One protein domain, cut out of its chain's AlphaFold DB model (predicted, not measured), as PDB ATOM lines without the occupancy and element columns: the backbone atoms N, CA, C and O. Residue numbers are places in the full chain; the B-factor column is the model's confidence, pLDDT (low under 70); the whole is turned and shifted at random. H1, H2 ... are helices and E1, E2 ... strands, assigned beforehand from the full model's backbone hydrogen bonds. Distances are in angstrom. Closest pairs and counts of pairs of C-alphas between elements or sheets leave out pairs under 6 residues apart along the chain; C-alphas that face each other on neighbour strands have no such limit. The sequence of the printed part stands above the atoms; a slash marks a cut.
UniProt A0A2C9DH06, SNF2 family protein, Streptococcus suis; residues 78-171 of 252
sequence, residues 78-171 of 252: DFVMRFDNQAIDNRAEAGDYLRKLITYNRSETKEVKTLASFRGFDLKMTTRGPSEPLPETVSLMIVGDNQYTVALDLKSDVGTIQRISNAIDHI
ATOM      1  N   ASP A  78     -52.436 -19.983  45.483       83.88
ATOM      2  CA  ASP A  78     -51.063 -19.834  45.955       83.88
ATOM      3  C   ASP A  78     -50.082 -20.368  44.907       83.88
ATOM      4  O   ASP A  78     -50.376 -21.304  44.155       83.88
ATOM      5  N   PHE A  79     -48.904 -19.747  44.831       91.56
ATOM      6  CA  PHE A  79     -47.906 -20.155  43.853       91.56
ATOM      7  C   PHE A  79     -47.466 -21.591  44.134       91.56
ATOM      8  O   PHE A  79     -46.885 -21.866  45.177       91.56
ATOM      9  N   VAL A  80     -47.697 -22.484  43.172       92.56
ATOM     10  CA  VAL A  80     -47.173 -23.849  43.184       92.56
ATOM     11  C   VAL A  80     -46.790 -24.236  41.761       92.56
ATOM     12  O   VAL A  80     -47.620 -24.205  40.849       92.56
ATOM     13  N   MET A  81     -45.535 -24.634  41.569       95.00
ATOM     14  CA  MET A  81     -45.051 -25.247  40.334       95.00
ATOM     15  C   MET A  81     -44.768 -26.726  40.584       95.00
ATOM     16  O   MET A  81     -44.083 -27.089  41.541       95.00
ATOM     17  N   ARG A  82     -45.324 -27.589  39.733       95.69
ATOM     18  CA  ARG A  82     -45.209 -29.044  39.852       95.69
ATOM     19  C   ARG A  82     -44.178 -29.561  38.862       95.69
ATOM     20  O   ARG A  82     -44.237 -29.242  37.681       95.69
ATOM     21  N   PHE A  83     -43.268 -30.381  39.350       94.56
ATOM     22  CA  PHE A  83     -42.306 -31.152  38.572       94.56
ATOM     23  C   PHE A  83     -42.598 -32.640  38.796       94.56
ATOM     24  O   PHE A  83     -43.283 -32.982  39.759       94.56
ATOM     25  N   ASP A  84     -42.053 -33.524  37.958       88.50
ATOM     26  CA  ASP A  84     -42.350 -34.968  38.007       88.50
ATOM     27  C   ASP A  84     -42.215 -35.582  39.415       88.50
ATOM     28  O   ASP A  84     -43.014 -36.430  39.804       88.50
ATOM     29  N   ASN A  85     -41.243 -35.107  40.205       87.00
ATOM     30  CA  ASN A  85     -40.908 -35.688  41.508       87.00
ATOM     31  C   ASN A  85     -41.258 -34.800  42.715       87.00
ATOM     32  O   ASN A  85     -41.090 -35.245  43.849       87.00
ATOM     33  N   GLN A  86     -41.676 -33.545  42.513       92.81
ATOM     34  CA  GLN A  86     -41.892 -32.594  43.614       92.81
ATOM     35  C   GLN A  86     -42.768 -31.400  43.220       92.81
ATOM     36  O   GLN A  86     -42.829 -31.014  42.054       92.81
ATOM     37  N   ALA A  87     -43.400 -30.768  44.208       94.19
ATOM     38  CA  ALA A  87     -44.071 -29.479  44.060       94.19
ATOM     39  C   ALA A  87     -43.299 -28.413  44.846       94.19
ATOM     40  O   ALA A  87     -42.912 -28.660  45.985       94.19
ATOM     41  N   ILE A  88     -43.071 -27.253  44.231       95.12
ATOM     42  CA  ILE A  88     -42.325 -26.133  44.818       95.12
ATOM     43  C   ILE A  88     -43.245 -24.912  44.897       95.12
ATOM     44  O   ILE A  88     -43.839 -24.519  43.892       95.12
ATOM     45  N   ASP A  89     -43.331 -24.302  46.078       94.25
ATOM     46  CA  ASP A  89     -44.142 -23.117  46.393       94.25
ATOM     47  C   ASP A  89     -43.318 -21.815  46.518       94.25
ATOM     48  O   ASP A  89     -43.859 -20.717  46.673       94.25
ATOM     49  N   ASN A  90     -41.997 -21.903  46.362       94.25
ATOM     50  CA  ASN A  90     -41.102 -20.757  46.271       94.25
ATOM     51  C   ASN A  90     -40.741 -20.452  44.807       94.25
ATOM     52  O   ASN A  90     -40.154 -21.272  44.098       94.25
ATOM     53  N   ARG A  91     -41.036 -19.228  44.348       93.62
ATOM     54  CA  ARG A  91     -40.759 -18.778  42.969       93.62
ATOM     55  C   ARG A  91     -39.280 -18.844  42.590       93.62
ATOM     56  O   ARG A  91     -38.967 -19.183  41.452       93.62
ATOM     57  N   ALA A  92     -38.380 -18.491  43.507       94.12
ATOM     58  CA  ALA A  92     -36.946 -18.488  43.223       94.12
ATOM     59  C   ALA A  92     -36.418 -19.918  43.051       94.12
ATOM     60  O   ALA A  92     -35.698 -20.201  42.097       94.12
ATOM     61  N   GLU A  93     -36.841 -20.830  43.928       94.81
ATOM     62  CA  GLU A  93     -36.458 -22.245  43.868       94.81
ATOM     63  C   GLU A  93     -37.047 -22.942  42.638       94.81
ATOM     64  O   GLU A  93     -36.340 -23.671  41.942       94.81
ATOM     65  N   ALA A  94     -38.315 -22.671  42.312       94.88
ATOM     66  CA  ALA A  94     -38.951 -23.233  41.124       94.88
ATOM     67  C   ALA A  94     -38.277 -22.738  39.835       94.88
ATOM     68  O   ALA A  94     -38.061 -23.524  38.913       94.88
ATOM     69  N   GLY A  95     -37.907 -21.453  39.778       94.56
ATOM     70  CA  GLY A  95     -37.178 -20.875  38.650       94.56
ATOM     71  C   GLY A  95     -35.790 -21.493  38.466       94.56
ATOM     72  O   GLY A  95     -35.458 -21.897  37.350       94.56
ATOM     73  N   ASP A  96     -35.024 -21.660  39.551       95.19
ATOM     74  CA  ASP A  96     -33.706 -22.309  39.496       95.19
ATOM     75  C   ASP A  96     -33.818 -23.770  39.037       95.19
ATOM     76  O   ASP A  96     -33.063 -24.222  38.168       95.19
ATOM     77  N   TYR A  97     -34.800 -24.505  39.567       95.06
ATOM     78  CA  TYR A  97     -35.034 -25.893  39.184       95.06
ATOM     79  C   TYR A  97     -35.446 -26.013  37.709       95.06
ATOM     80  O   TYR A  97     -34.876 -26.818  36.966       95.06
ATOM     81  N   LEU A  98     -36.356 -25.153  37.240       94.94
ATOM     82  CA  LEU A  98     -36.753 -25.097  35.834       94.94
ATOM     83  C   LEU A  98     -35.568 -24.744  34.921       94.94
ATOM     84  O   LEU A  98     -35.382 -25.380  33.883       94.94
ATOM     85  N   ARG A  99     -34.720 -23.781  35.307       93.62
ATOM     86  CA  ARG A  99     -33.504 -23.427  34.556       93.62
ATOM     87  C   ARG A  99     -32.563 -24.621  34.423       93.62
ATOM     88  O   ARG A  99     -32.018 -24.842  33.337       93.62
ATOM     89  N   LYS A 100     -32.374 -25.404  35.491       93.44
ATOM     90  CA  LYS A 100     -31.580 -26.643  35.448       93.44
ATOM     91  C   LYS A 100     -32.186 -27.636  34.460       93.44
ATOM     92  O   LYS A 100     -31.470 -28.095  33.571       93.44
ATOM     93  N   LEU A 101     -33.493 -27.896  34.535       93.69
ATOM     94  CA  LEU A 101     -34.180 -28.791  33.595       93.69
ATOM     95  C   LEU A 101     -34.006 -28.344  32.140       93.69
ATOM     96  O   LEU A 101     -33.612 -29.149  31.305       93.69
ATOM     97  N   ILE A 102     -34.196 -27.057  31.841       92.62
ATOM     98  CA  ILE A 102     -33.974 -26.498  30.498       92.62
ATOM     99  C   ILE A 102     -32.512 -26.675  30.055       92.62
ATOM    100  O   ILE A 102     -32.232 -27.071  28.920       92.62
ATOM    101  N   THR A 103     -31.559 -26.411  30.952       90.75
ATOM    102  CA  THR A 103     -30.120 -26.508  30.663       90.75
ATOM    103  C   THR A 103     -29.709 -27.940  30.312       90.75
ATOM    104  O   THR A 103     -28.945 -28.147  29.362       90.75
ATOM    105  N   TYR A 104     -30.269 -28.924  31.015       90.44
ATOM    106  CA  TYR A 104     -29.994 -30.344  30.807       90.44
ATOM    107  C   TYR A 104     -30.962 -31.036  29.838       90.44
ATOM    108  O   TYR A 104     -30.771 -32.215  29.548       90.44
ATOM    109  N   ASN A 105     -31.947 -30.325  29.273       91.38
ATOM    110  CA  ASN A 105     -32.869 -30.861  28.269       91.38
ATOM    111  C   ASN A 105     -32.158 -31.079  26.917       91.38
ATOM    112  O   ASN A 105     -32.276 -30.278  25.982       91.38
ATOM    113  N   ARG A 106     -31.367 -32.149  26.839       90.75
ATOM    114  CA  ARG A 106     -30.566 -32.549  25.680       90.75
ATOM    115  C   ARG A 106     -30.899 -33.980  25.281       90.75
ATOM    116  O   ARG A 106     -31.201 -34.808  26.138       90.75
ATOM    117  N   SER A 107     -30.855 -34.260  23.985       89.19
ATOM    118  CA  SER A 107     -31.050 -35.602  23.435       89.19
ATOM    119  C   SER A 107     -30.409 -35.701  22.051       89.19
ATOM    120  O   SER A 107     -30.288 -34.695  21.350       89.19
ATOM    121  N   GLU A 108     -29.995 -36.905  21.653       87.25
ATOM    122  CA  GLU A 108     -29.543 -37.188  20.282       87.25
ATOM    123  C   GLU A 108     -30.701 -37.053  19.280       87.25
ATOM    124  O   GLU A 108     -30.518 -36.569  18.163       87.25
ATOM    125  N   THR A 109     -31.913 -37.409  19.713       88.31
ATOM    126  CA  THR A 109     -33.171 -37.252  18.978       88.31
ATOM    127  C   THR A 109     -33.927 -36.009  19.448       88.31
ATOM    128  O   THR A 109     -34.062 -35.747  20.647       88.31
ATOM    129  N   LYS A 110     -34.457 -35.220  18.505       89.38
ATOM    130  CA  LYS A 110     -35.326 -34.080  18.835       89.38
ATOM    131  C   LYS A 110     -36.690 -34.584  19.299       89.38
ATOM    132  O   LYS A 110     -37.437 -35.159  18.514       89.38
ATOM    133  N   GLU A 111     -37.015 -34.322  20.555       92.62
ATOM    134  CA  GLU A 111     -38.229 -34.782  21.229       92.62
ATOM    135  C   GLU A 111     -38.815 -33.652  22.073       92.62
ATOM    136  O   GLU A 111     -38.081 -32.840  22.632       92.62
ATOM    137  N   VAL A 112     -40.140 -33.595  22.188       93.69
ATOM    138  CA  VAL A 112     -40.819 -32.631  23.061       93.69
ATOM    139  C   VAL A 112     -41.008 -33.260  24.435       93.69
ATOM    140  O   VAL A 112     -41.725 -34.250  24.562       93.69
ATOM    141  N   LYS A 113     -40.386 -32.676  25.463       94.06
ATOM    142  CA  LYS A 113     -40.488 -33.145  26.850       94.06
ATOM    143  C   LYS A 113     -41.264 -32.158  27.707       94.06
ATOM    144  O   LYS A 113     -41.073 -30.949  27.575       94.06
ATOM    145  N   THR A 114     -42.112 -32.674  28.590       96.12
ATOM    146  CA  THR A 114     -42.719 -31.886  29.668       96.12
ATOM    147  C   THR A 114     -41.675 -31.673  30.754       96.12
ATOM    148  O   THR A 114     -41.050 -32.626  31.202       96.12
ATOM    149  N   LEU A 115     -41.448 -30.419  31.133       95.50
ATOM    150  CA  LEU A 115     -40.484 -30.042  32.165       95.50
ATOM    151  C   LEU A 115     -41.174 -29.767  33.502       95.50
ATOM    152  O   LEU A 115     -40.606 -30.046  34.551       95.50
ATOM    153  N   ALA A 116     -42.371 -29.184  33.464       96.00
ATOM    154  CA  ALA A 116     -43.137 -28.817  34.648       96.00
ATOM    155  C   ALA A 116     -44.617 -28.617  34.296       96.00
ATOM    156  O   ALA A 116     -44.970 -28.510  33.124       96.00
ATOM    157  N   SER A 117     -45.462 -28.495  35.313       95.75
ATOM    158  CA  SER A 117     -46.841 -28.032  35.209       95.75
ATOM    159  C   SER A 117     -47.054 -26.826  36.123       95.75
ATOM    160  O   SER A 117     -46.600 -26.800  37.273       95.75
ATOM    161  N   PHE A 118     -47.726 -25.802  35.608       95.44
ATOM    162  CA  PHE A 118     -47.979 -24.552  36.316       95.44
ATOM    163  C   PHE A 118     -49.373 -24.031  35.981       95.44
ATOM    164  O   PHE A 118     -49.715 -23.895  34.810       95.44
ATOM    165  N   ARG A 119     -50.187 -23.740  37.008       92.56
ATOM    166  CA  ARG A 119     -51.568 -23.236  36.841       92.56
ATOM    167  C   ARG A 119     -52.439 -24.116  35.919       92.56
ATOM    168  O   ARG A 119     -53.294 -23.622  35.195       92.56
ATOM    169  N   GLY A 120     -52.203 -25.431  35.938       91.50
ATOM    170  CA  GLY A 120     -52.896 -26.412  35.093       91.50
ATOM    171  C   GLY A 120     -52.342 -26.550  33.669       91.50
ATOM    172  O   GLY A 120     -52.814 -27.406  32.928       91.50
ATOM    173  N   PHE A 121     -51.347 -25.750  33.280       96.12
ATOM    174  CA  PHE A 121     -50.706 -25.831  31.968       96.12
ATOM    175  C   PHE A 121     -49.415 -26.637  32.031       96.12
ATOM    176  O   PHE A 121     -48.610 -26.466  32.950       96.12
ATOM    177  N   ASP A 122     -49.181 -27.463  31.017       96.88
ATOM    178  CA  ASP A 122     -47.922 -28.176  30.848       96.88
ATOM    179  C   ASP A 122     -46.877 -27.263  30.204       96.88
ATOM    180  O   ASP A 122     -47.088 -26.682  29.142       96.88
ATOM    181  N   LEU A 123     -45.702 -27.189  30.813       96.75
ATOM    182  CA  LEU A 123     -44.545 -26.481  30.289       96.75
ATOM    183  C   LEU A 123     -43.661 -27.480  29.549       96.75
ATOM    184  O   LEU A 123     -42.964 -28.286  30.169       96.75
ATOM    185  N   LYS A 124     -43.696 -27.448  28.217       96.56
ATOM    186  CA  LYS A 124     -42.969 -28.374  27.341       96.56
ATOM    187  C   LYS A 124     -41.864 -27.671  26.571       96.56
ATOM    188  O   LYS A 124     -41.974 -26.504  26.207       96.56
ATOM    189  N   MET A 125     -40.799 -28.397  26.268       94.88
ATOM    190  CA  MET A 125     -39.695 -27.880  25.468       94.88
ATOM    191  C   MET A 125     -39.096 -28.981  24.600       94.88
ATOM    192  O   MET A 125     -38.930 -30.119  25.043       94.88
ATOM    193  N   THR A 126     -38.733 -28.628  23.371       93.12
ATOM    194  CA  THR A 126     -37.979 -29.521  22.490       93.12
ATOM    195  C   THR A 126     -36.553 -29.693  23.012       93.12
ATOM    196  O   THR A 126     -35.891 -28.711  23.356       93.12
ATOM    197  N   THR A 127     -36.080 -30.935  23.068       91.94
ATOM    198  CA  THR A 127     -34.697 -31.270  23.412       91.94
ATOM    199  C   THR A 127     -33.725 -30.604  22.442       91.94
ATOM    200  O   THR A 127     -33.987 -30.457  21.243       91.94
ATOM    201  N   ARG A 128     -32.575 -30.201  22.974       91.31
ATOM    202  CA  ARG A 128     -31.477 -29.636  22.185       91.31
ATOM    203  C   ARG A 128     -30.455 -30.696  21.825       91.31
ATOM    204  O   ARG A 128     -30.378 -31.730  22.493       91.31
ATOM    205  N   GLY A 129     -29.648 -30.410  20.806       88.25
ATOM    206  CA  GLY A 129     -28.552 -31.296  20.430       88.25
ATOM    207  C   GLY A 129     -27.552 -31.483  21.586       88.25
ATOM    208  O   GLY A 129     -27.359 -30.554  22.377       88.25
ATOM    209  N   PRO A 130     -26.869 -32.639  21.700       85.44
ATOM    210  CA  PRO A 130     -25.960 -32.920  22.820       85.44
ATOM    211  C   PRO A 130     -24.851 -31.869  22.999       85.44
ATOM    212  O   PRO A 130     -24.488 -31.526  24.130       85.44
ATOM    213  N   SER A 131     -24.359 -31.322  21.884       85.31
ATOM    214  CA  SER A 131     -23.282 -30.324  21.815       85.31
ATOM    215  C   SER A 131     -23.775 -28.897  21.543       85.31
ATOM    216  O   SER A 131     -22.960 -28.003  21.332       85.31
ATOM    217  N   GLU A 132     -25.089 -28.665  21.526       85.88
ATOM    218  CA  GLU A 132     -25.657 -27.345  21.250       85.88
ATOM    219  C   GLU A 132     -25.535 -26.438  22.491       85.88
ATOM    220  O   GLU A 132     -25.955 -26.833  23.590       85.88
ATOM    221  N   PRO A 133     -24.945 -25.231  22.369       86.19
ATOM    222  CA  PRO A 133     -24.857 -24.298  23.486       86.19
ATOM    223  C   PRO A 133     -26.245 -23.781  23.883       86.19
ATOM    224  O   PRO A 133     -27.189 -23.789  23.093       86.19
ATOM    225  N   LEU A 134     -26.377 -23.307  25.125       85.88
ATOM    226  CA  LEU A 134     -27.611 -22.660  25.562       85.88
ATOM    227  C   LEU A 134     -27.734 -21.279  24.911       85.88
ATOM    228  O   LEU A 134     -26.867 -20.444  25.163       85.88
ATOM    229  N   PRO A 135     -28.769 -21.034  24.079       87.00
ATOM    230  CA  PRO A 135     -28.995 -19.705  23.533       87.00
ATOM    231  C   PRO A 135     -29.351 -18.727  24.653       87.00
ATOM    232  O   PRO A 135     -29.880 -19.122  25.692       87.00
ATOM    233  N   GLU A 136     -29.105 -17.439  24.410       86.19
ATOM    234  CA  GLU A 136     -29.467 -16.374  25.353       86.19
ATOM    235  C   GLU A 136     -30.978 -16.325  25.607       86.19
ATOM    236  O   GLU A 136     -31.401 -15.964  26.699       86.19
ATOM    237  N   THR A 137     -31.789 -16.724  24.622       90.56
ATOM    238  CA  THR A 137     -33.235 -16.893  24.775       90.56
ATOM    239  C   THR A 137     -33.660 -18.297  24.356       90.56
ATOM    240  O   THR A 137     -33.274 -18.795  23.299       90.56
ATOM    241  N   VAL A 138     -34.460 -18.952  25.194       92.06
ATOM    242  CA  VAL A 138     -35.046 -20.270  24.929       92.06
ATOM    243  C   VAL A 138     -36.540 -20.147  24.673       92.06
ATOM    244  O   VAL A 138     -37.211 -19.302  25.257       92.06
ATOM    245  N   SER A 139     -37.064 -21.016  23.814       93.56
ATOM    246  CA  SER A 139     -38.495 -21.114  23.531       93.56
ATOM    247  C   SER A 139     -39.126 -22.194  24.409       93.56
ATOM    248  O   SER A 139     -38.727 -23.358  24.329       93.56
ATOM    249  N   LEU A 140     -40.088 -21.810  25.249       95.69
ATOM    250  CA  LEU A 140     -40.888 -22.715  26.074       95.69
ATOM    251  C   LEU A 140     -42.320 -22.762  25.537       95.69
ATOM    252  O   LEU A 140     -42.915 -21.724  25.248       95.69
ATOM    253  N   MET A 141     -42.878 -23.964  25.429       96.62
ATOM    254  CA  MET A 141     -44.258 -24.185  25.014       96.62
ATOM    255  C   MET A 141     -45.136 -24.349  26.254       96.62
ATOM    256  O   MET A 141     -44.886 -25.223  27.077       96.62
ATOM    257  N   ILE A 142     -46.166 -23.524  26.381       96.50
ATOM    258  CA  ILE A 142     -47.215 -23.644  27.392       96.50
ATOM    259  C   ILE A 142     -48.379 -24.365  26.714       96.50
ATOM    260  O   ILE A 142     -48.913 -23.875  25.719       96.50
ATOM    261  N   VAL A 143     -48.725 -25.550  27.202       96.12
ATOM    262  CA  VAL A 143     -49.685 -26.458  26.570       96.12
ATOM    263  C   VAL A 143     -50.884 -26.654  27.493       96.12
ATOM    264  O   VAL A 143     -50.741 -27.173  28.599       96.12
ATOM    265  N   GLY A 144     -52.051 -26.227  27.020       93.31
ATOM    266  CA  GLY A 144     -53.373 -26.565  27.542       93.31
ATOM    267  C   GLY A 144     -54.169 -27.285  26.453       93.31
ATOM    268  O   GLY A 144     -53.659 -28.225  25.837       93.31
ATOM    269  N   ASP A 145     -55.384 -26.819  26.169       92.50
ATOM    270  CA  ASP A 145     -56.133 -27.226  24.973       92.50
ATOM    271  C   ASP A 145     -55.536 -26.611  23.693       92.50
ATOM    272  O   ASP A 145     -55.555 -27.239  22.628       92.50
ATOM    273  N   ASN A 146     -54.962 -25.410  23.801       92.94
ATOM    274  CA  ASN A 146     -54.074 -24.795  22.823       92.94
ATOM    275  C   ASN A 146     -52.600 -24.884  23.233       92.94
ATOM    276  O   ASN A 146     -52.222 -25.271  24.338       92.94
ATOM    277  N   GLN A 147     -51.744 -24.467  22.303       92.31
ATOM    278  CA  GLN A 147     -50.317 -24.310  22.519       92.31
ATOM    279  C   GLN A 147     -49.908 -22.843  22.354       92.31
ATOM    280  O   GLN A 147     -50.211 -22.201  21.343       92.31
ATOM    281  N   TYR A 148     -49.171 -22.341  23.338       93.50
ATOM    282  CA  TYR A 148     -48.599 -20.999  23.378       93.50
ATOM    283  C   TYR A 148     -47.083 -21.101  23.480       93.50
ATOM    284  O   TYR A 148     -46.558 -22.048  24.061       93.50
ATOM    285  N   THR A 149     -46.366 -20.131  22.926       93.31
ATOM    286  CA  THR A 149     -44.902 -20.133  22.930       93.31
ATOM    287  C   THR A 149     -44.400 -18.860  23.584       93.31
ATOM    288  O   THR A 149     -44.780 -17.767  23.171       93.31
ATOM    289  N   VAL A 150     -43.520 -18.995  24.576       94.75
ATOM    290  CA  VAL A 150     -42.901 -17.872  25.287       94.75
ATOM    291  C   VAL A 150     -41.379 -17.953  25.192       94.75
ATOM    292  O   VAL A 150     -40.783 -19.016  25.372       94.75
ATOM    293  N   ALA A 151     -40.742 -16.818  24.911       94.38
ATOM    294  CA  ALA A 151     -39.289 -16.691  24.934       94.38
ATOM    295  C   ALA A 151     -38.801 -16.330  26.348       94.38
ATOM    296  O   ALA A 151     -39.316 -15.402  26.977       94.38
ATOM    297  N   LEU A 152     -37.796 -17.046  26.850       93.19
ATOM    298  CA  LEU A 152     -37.240 -16.882  28.197       93.19
ATOM    299  C   LEU A 152     -35.731 -16.635  28.118       93.19
ATOM    300  O   LEU A 152     -35.035 -17.392  27.456       93.19
ATOM    301  N   ASP A 153     -35.206 -15.629  28.824       88.38
ATOM    302  CA  ASP A 153     -33.761 -15.326  28.855       88.38
ATOM    303  C   ASP A 153     -32.978 -15.965  30.022       88.38
ATOM    304  O   ASP A 153     -31.769 -15.794  30.117       88.38
ATOM    305  N   LEU A 154     -33.655 -16.684  30.929       87.88
ATOM    306  CA  LEU A 154     -33.097 -17.420  32.082       87.88
ATOM    307  C   LEU A 154     -32.137 -16.636  33.013       87.88
ATOM    308  O   LEU A 154     -31.518 -17.240  33.891       87.88
ATOM    309  N   LYS A 155     -32.032 -15.304  32.876       89.38
ATOM    310  CA  LYS A 155     -31.138 -14.440  33.677       89.38
ATOM    311  C   LYS A 155     -31.608 -14.296  35.125       89.38
ATOM    312  O   LYS A 155     -30.797 -14.115  36.027       89.38
ATOM    313  N   SER A 156     -32.921 -14.358  35.340       93.19
ATOM    314  CA  SER A 156     -33.560 -14.260  36.653       93.19
ATOM    315  C   SER A 156     -34.542 -15.409  36.838       93.19
ATOM    316  O   SER A 156     -35.435 -15.602  36.012       93.19
ATOM    317  N   ASP A 157     -34.407 -16.134  37.947       92.56
ATOM    318  CA  ASP A 157     -35.297 -17.245  38.297       92.56
ATOM    319  C   ASP A 157     -36.732 -16.756  38.502       92.56
ATOM    320  O   ASP A 157     -37.657 -17.207  37.826       92.56
ATOM    321  N   VAL A 158     -36.907 -15.729  39.336       93.50
ATOM    322  CA  VAL A 158     -38.215 -15.102  39.573       93.50
ATOM    323  C   VAL A 158     -38.757 -14.452  38.297       93.50
ATOM    324  O   VAL A 158     -39.941 -14.588  37.995       93.50
ATOM    325  N   GLY A 159     -37.900 -13.794  37.507       93.00
ATOM    326  CA  GLY A 159     -38.300 -13.187  36.235       93.00
ATOM    327  C   GLY A 159     -38.789 -14.211  35.205       93.00
ATOM    328  O   GLY A 159     -39.747 -13.948  34.483       93.00
ATOM    329  N   THR A 160     -38.183 -15.400  35.168       93.56
ATOM    330  CA  THR A 160     -38.599 -16.502  34.287       93.56
ATOM    331  C   THR A 160     -40.005 -16.975  34.639       93.56
ATOM    332  O   THR A 160     -40.868 -17.042  33.763       93.56
ATOM    333  N   ILE A 161     -40.263 -17.217  35.926       94.44
ATOM    334  CA  ILE A 161     -41.591 -17.591  36.424       94.44
ATOM    335  C   ILE A 161     -42.624 -16.498  36.124       94.44
ATOM    336  O   ILE A 161     -43.722 -16.799  35.657       94.44
ATOM    337  N   GLN A 162     -42.266 -15.226  36.329       94.06
ATOM    338  CA  GLN A 162     -43.159 -14.106  36.038       94.06
ATOM    339  C   GLN A 162     -43.529 -14.039  34.551       94.06
ATOM    340  O   GLN A 162     -44.694 -13.826  34.234       94.06
ATOM    341  N   ARG A 163     -42.582 -14.267  33.628       95.12
ATOM    342  CA  ARG A 163     -42.886 -14.300  32.185       95.12
ATOM    343  C   ARG A 163     -43.837 -15.426  31.809       95.12
ATOM    344  O   ARG A 163     -44.725 -15.202  30.996       95.12
ATOM    345  N   ILE A 164     -43.671 -16.606  32.406       95.00
ATOM    346  CA  ILE A 164     -44.585 -17.735  32.190       95.00
ATOM    347  C   ILE A 164     -45.983 -17.381  32.708       95.00
ATOM    348  O   ILE A 164     -46.964 -17.594  32.002       95.00
ATOM    349  N   SER A 165     -46.083 -16.783  33.902       93.94
ATOM    350  CA  SER A 165     -47.371 -16.322  34.436       93.94
ATOM    351  C   SER A 165     -48.023 -15.276  33.536       93.94
ATOM    352  O   SER A 165     -49.205 -15.398  33.236       93.94
ATOM    353  N   ASN A 166     -47.256 -14.290  33.061       94.44
ATOM    354  CA  ASN A 166     -47.769 -13.262  32.159       94.44
ATOM    355  C   ASN A 166     -48.257 -13.872  30.840       94.44
ATOM    356  O   ASN A 166     -49.308 -13.485  30.352       94.44
ATOM    357  N   ALA A 167     -47.534 -14.846  30.278       94.62
ATOM    358  CA  ALA A 167     -47.964 -15.531  29.061       94.62
ATOM    359  C   ALA A 167     -49.307 -16.264  29.246       94.62
ATOM    360  O   ALA A 167     -50.129 -16.249  28.338       94.62
ATOM    361  N   ILE A 168     -49.556 -16.847  30.425       94.31
ATOM    362  CA  ILE A 168     -50.848 -17.467  30.773       94.31
ATOM    363  C   ILE A 168     -51.947 -16.413  30.983       94.31
ATOM    364  O   ILE A 168     -53.103 -16.627  30.612       94.31
ATOM    365  N   ASP A 169     -51.614 -15.268  31.577       92.56
ATOM    366  CA  ASP A 169     -52.576 -14.185  31.800       92.56
ATOM    367  C   ASP A 169     -52.960 -13.471  30.487       92.56
ATOM    368  O   ASP A 169     -54.100 -13.036  30.347       92.56
ATOM    369  N   HIS A 170     -52.052 -13.417  29.507       94.06
ATOM    370  CA  HIS A 170     -52.282 -12.832  28.179       94.06
ATOM    371  C   HIS A 170     -53.044 -13.745  27.206       94.06
ATOM    372  O   HIS A 170     -53.292 -13.342  26.073       94.06
ATOM    373  N   ILE A 171     -53.462 -14.947  27.619       93.56
ATOM    374  CA  ILE A 171     -54.249 -15.846  26.758       93.56
ATOM    375  C   ILE A 171     -55.549 -15.174  26.280       93.56
ATOM    376  O   ILE A 171     -55.957 -15.390  25.140       93.56
TER     377      ILE A 171
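What this domain is: This is residues 78 to 171 of the 252 residues of the protein "SNF2 family protein" of Streptococcus suis (UniProt A0A2C9DH06). A strongly twisted sheet of six strands has two helices, H1 and H2, over one face, making two layers; the helices stand about perpendicular to each other. H2 packs mainly on the edge strand E6. The printed part has 94 residues, with named elements in the order E1 E2 H1 E3 E4 E5 E6 H2; the sheet, E2 E1 E3 E4 E5 E6, is antiparallel and the class is mixed, helices and strands. It is compact, with a radius of gyration of the C-alphas of 12.5 A and spans of 38 by 28 by 26 A.

How they stand to each other: E1, residues 81 to 83, and E2, residues 86 to 88, form a hairpin, with N 81 and O 88 2.9 A apart. H1, residues 91 to 104, has a height over the sheet of 6.6 A. E2, H1 and E3, residues 112 to 118, make a split strand-helix-strand unit, the strands running the same way with E1 between them, and its crossover is right-handed. N 82 of E1 and O 117 of E3 are 2.9 A apart. E3, E4 at residues 121 to 126, E5 at 138 to 143 and E6 at 147 to 152 form a meander, each strand the antiparallel neighbour of the one before; N 115 and O 123 are 2.8 A apart, N 124 and O 141 2.8 A, N 140 and O 150 2.9 A. H2, residues 157 to 169, has a height over the sheet of 6.1 A. With residues 157 to 161 alone it touches H1, at 86 degrees; the closest C-alphas, of Gly 95 and Asp 157, are 4.1 A apart. In H1 and H2 every O i to N i+4 pair is within hydrogen-bond range.

Where its parts are: E1 begins at C-alpha 81 (-45.051, -25.247, 40.334). From first to last C-alpha H1 measures 19.9 A, E3 17.1 A and H2 18.7 A. H2 ends at C-alpha 169 (-52.576, -14.185, 31.800).

The domain as a whole: The C-alphas farthest apart, of Asp 78 and Ser 131, are 38.3 A apart. The printed part has no cut; the link E4 to E5 is long, with 11 residues. No printed residue is under 70 in pLDDT.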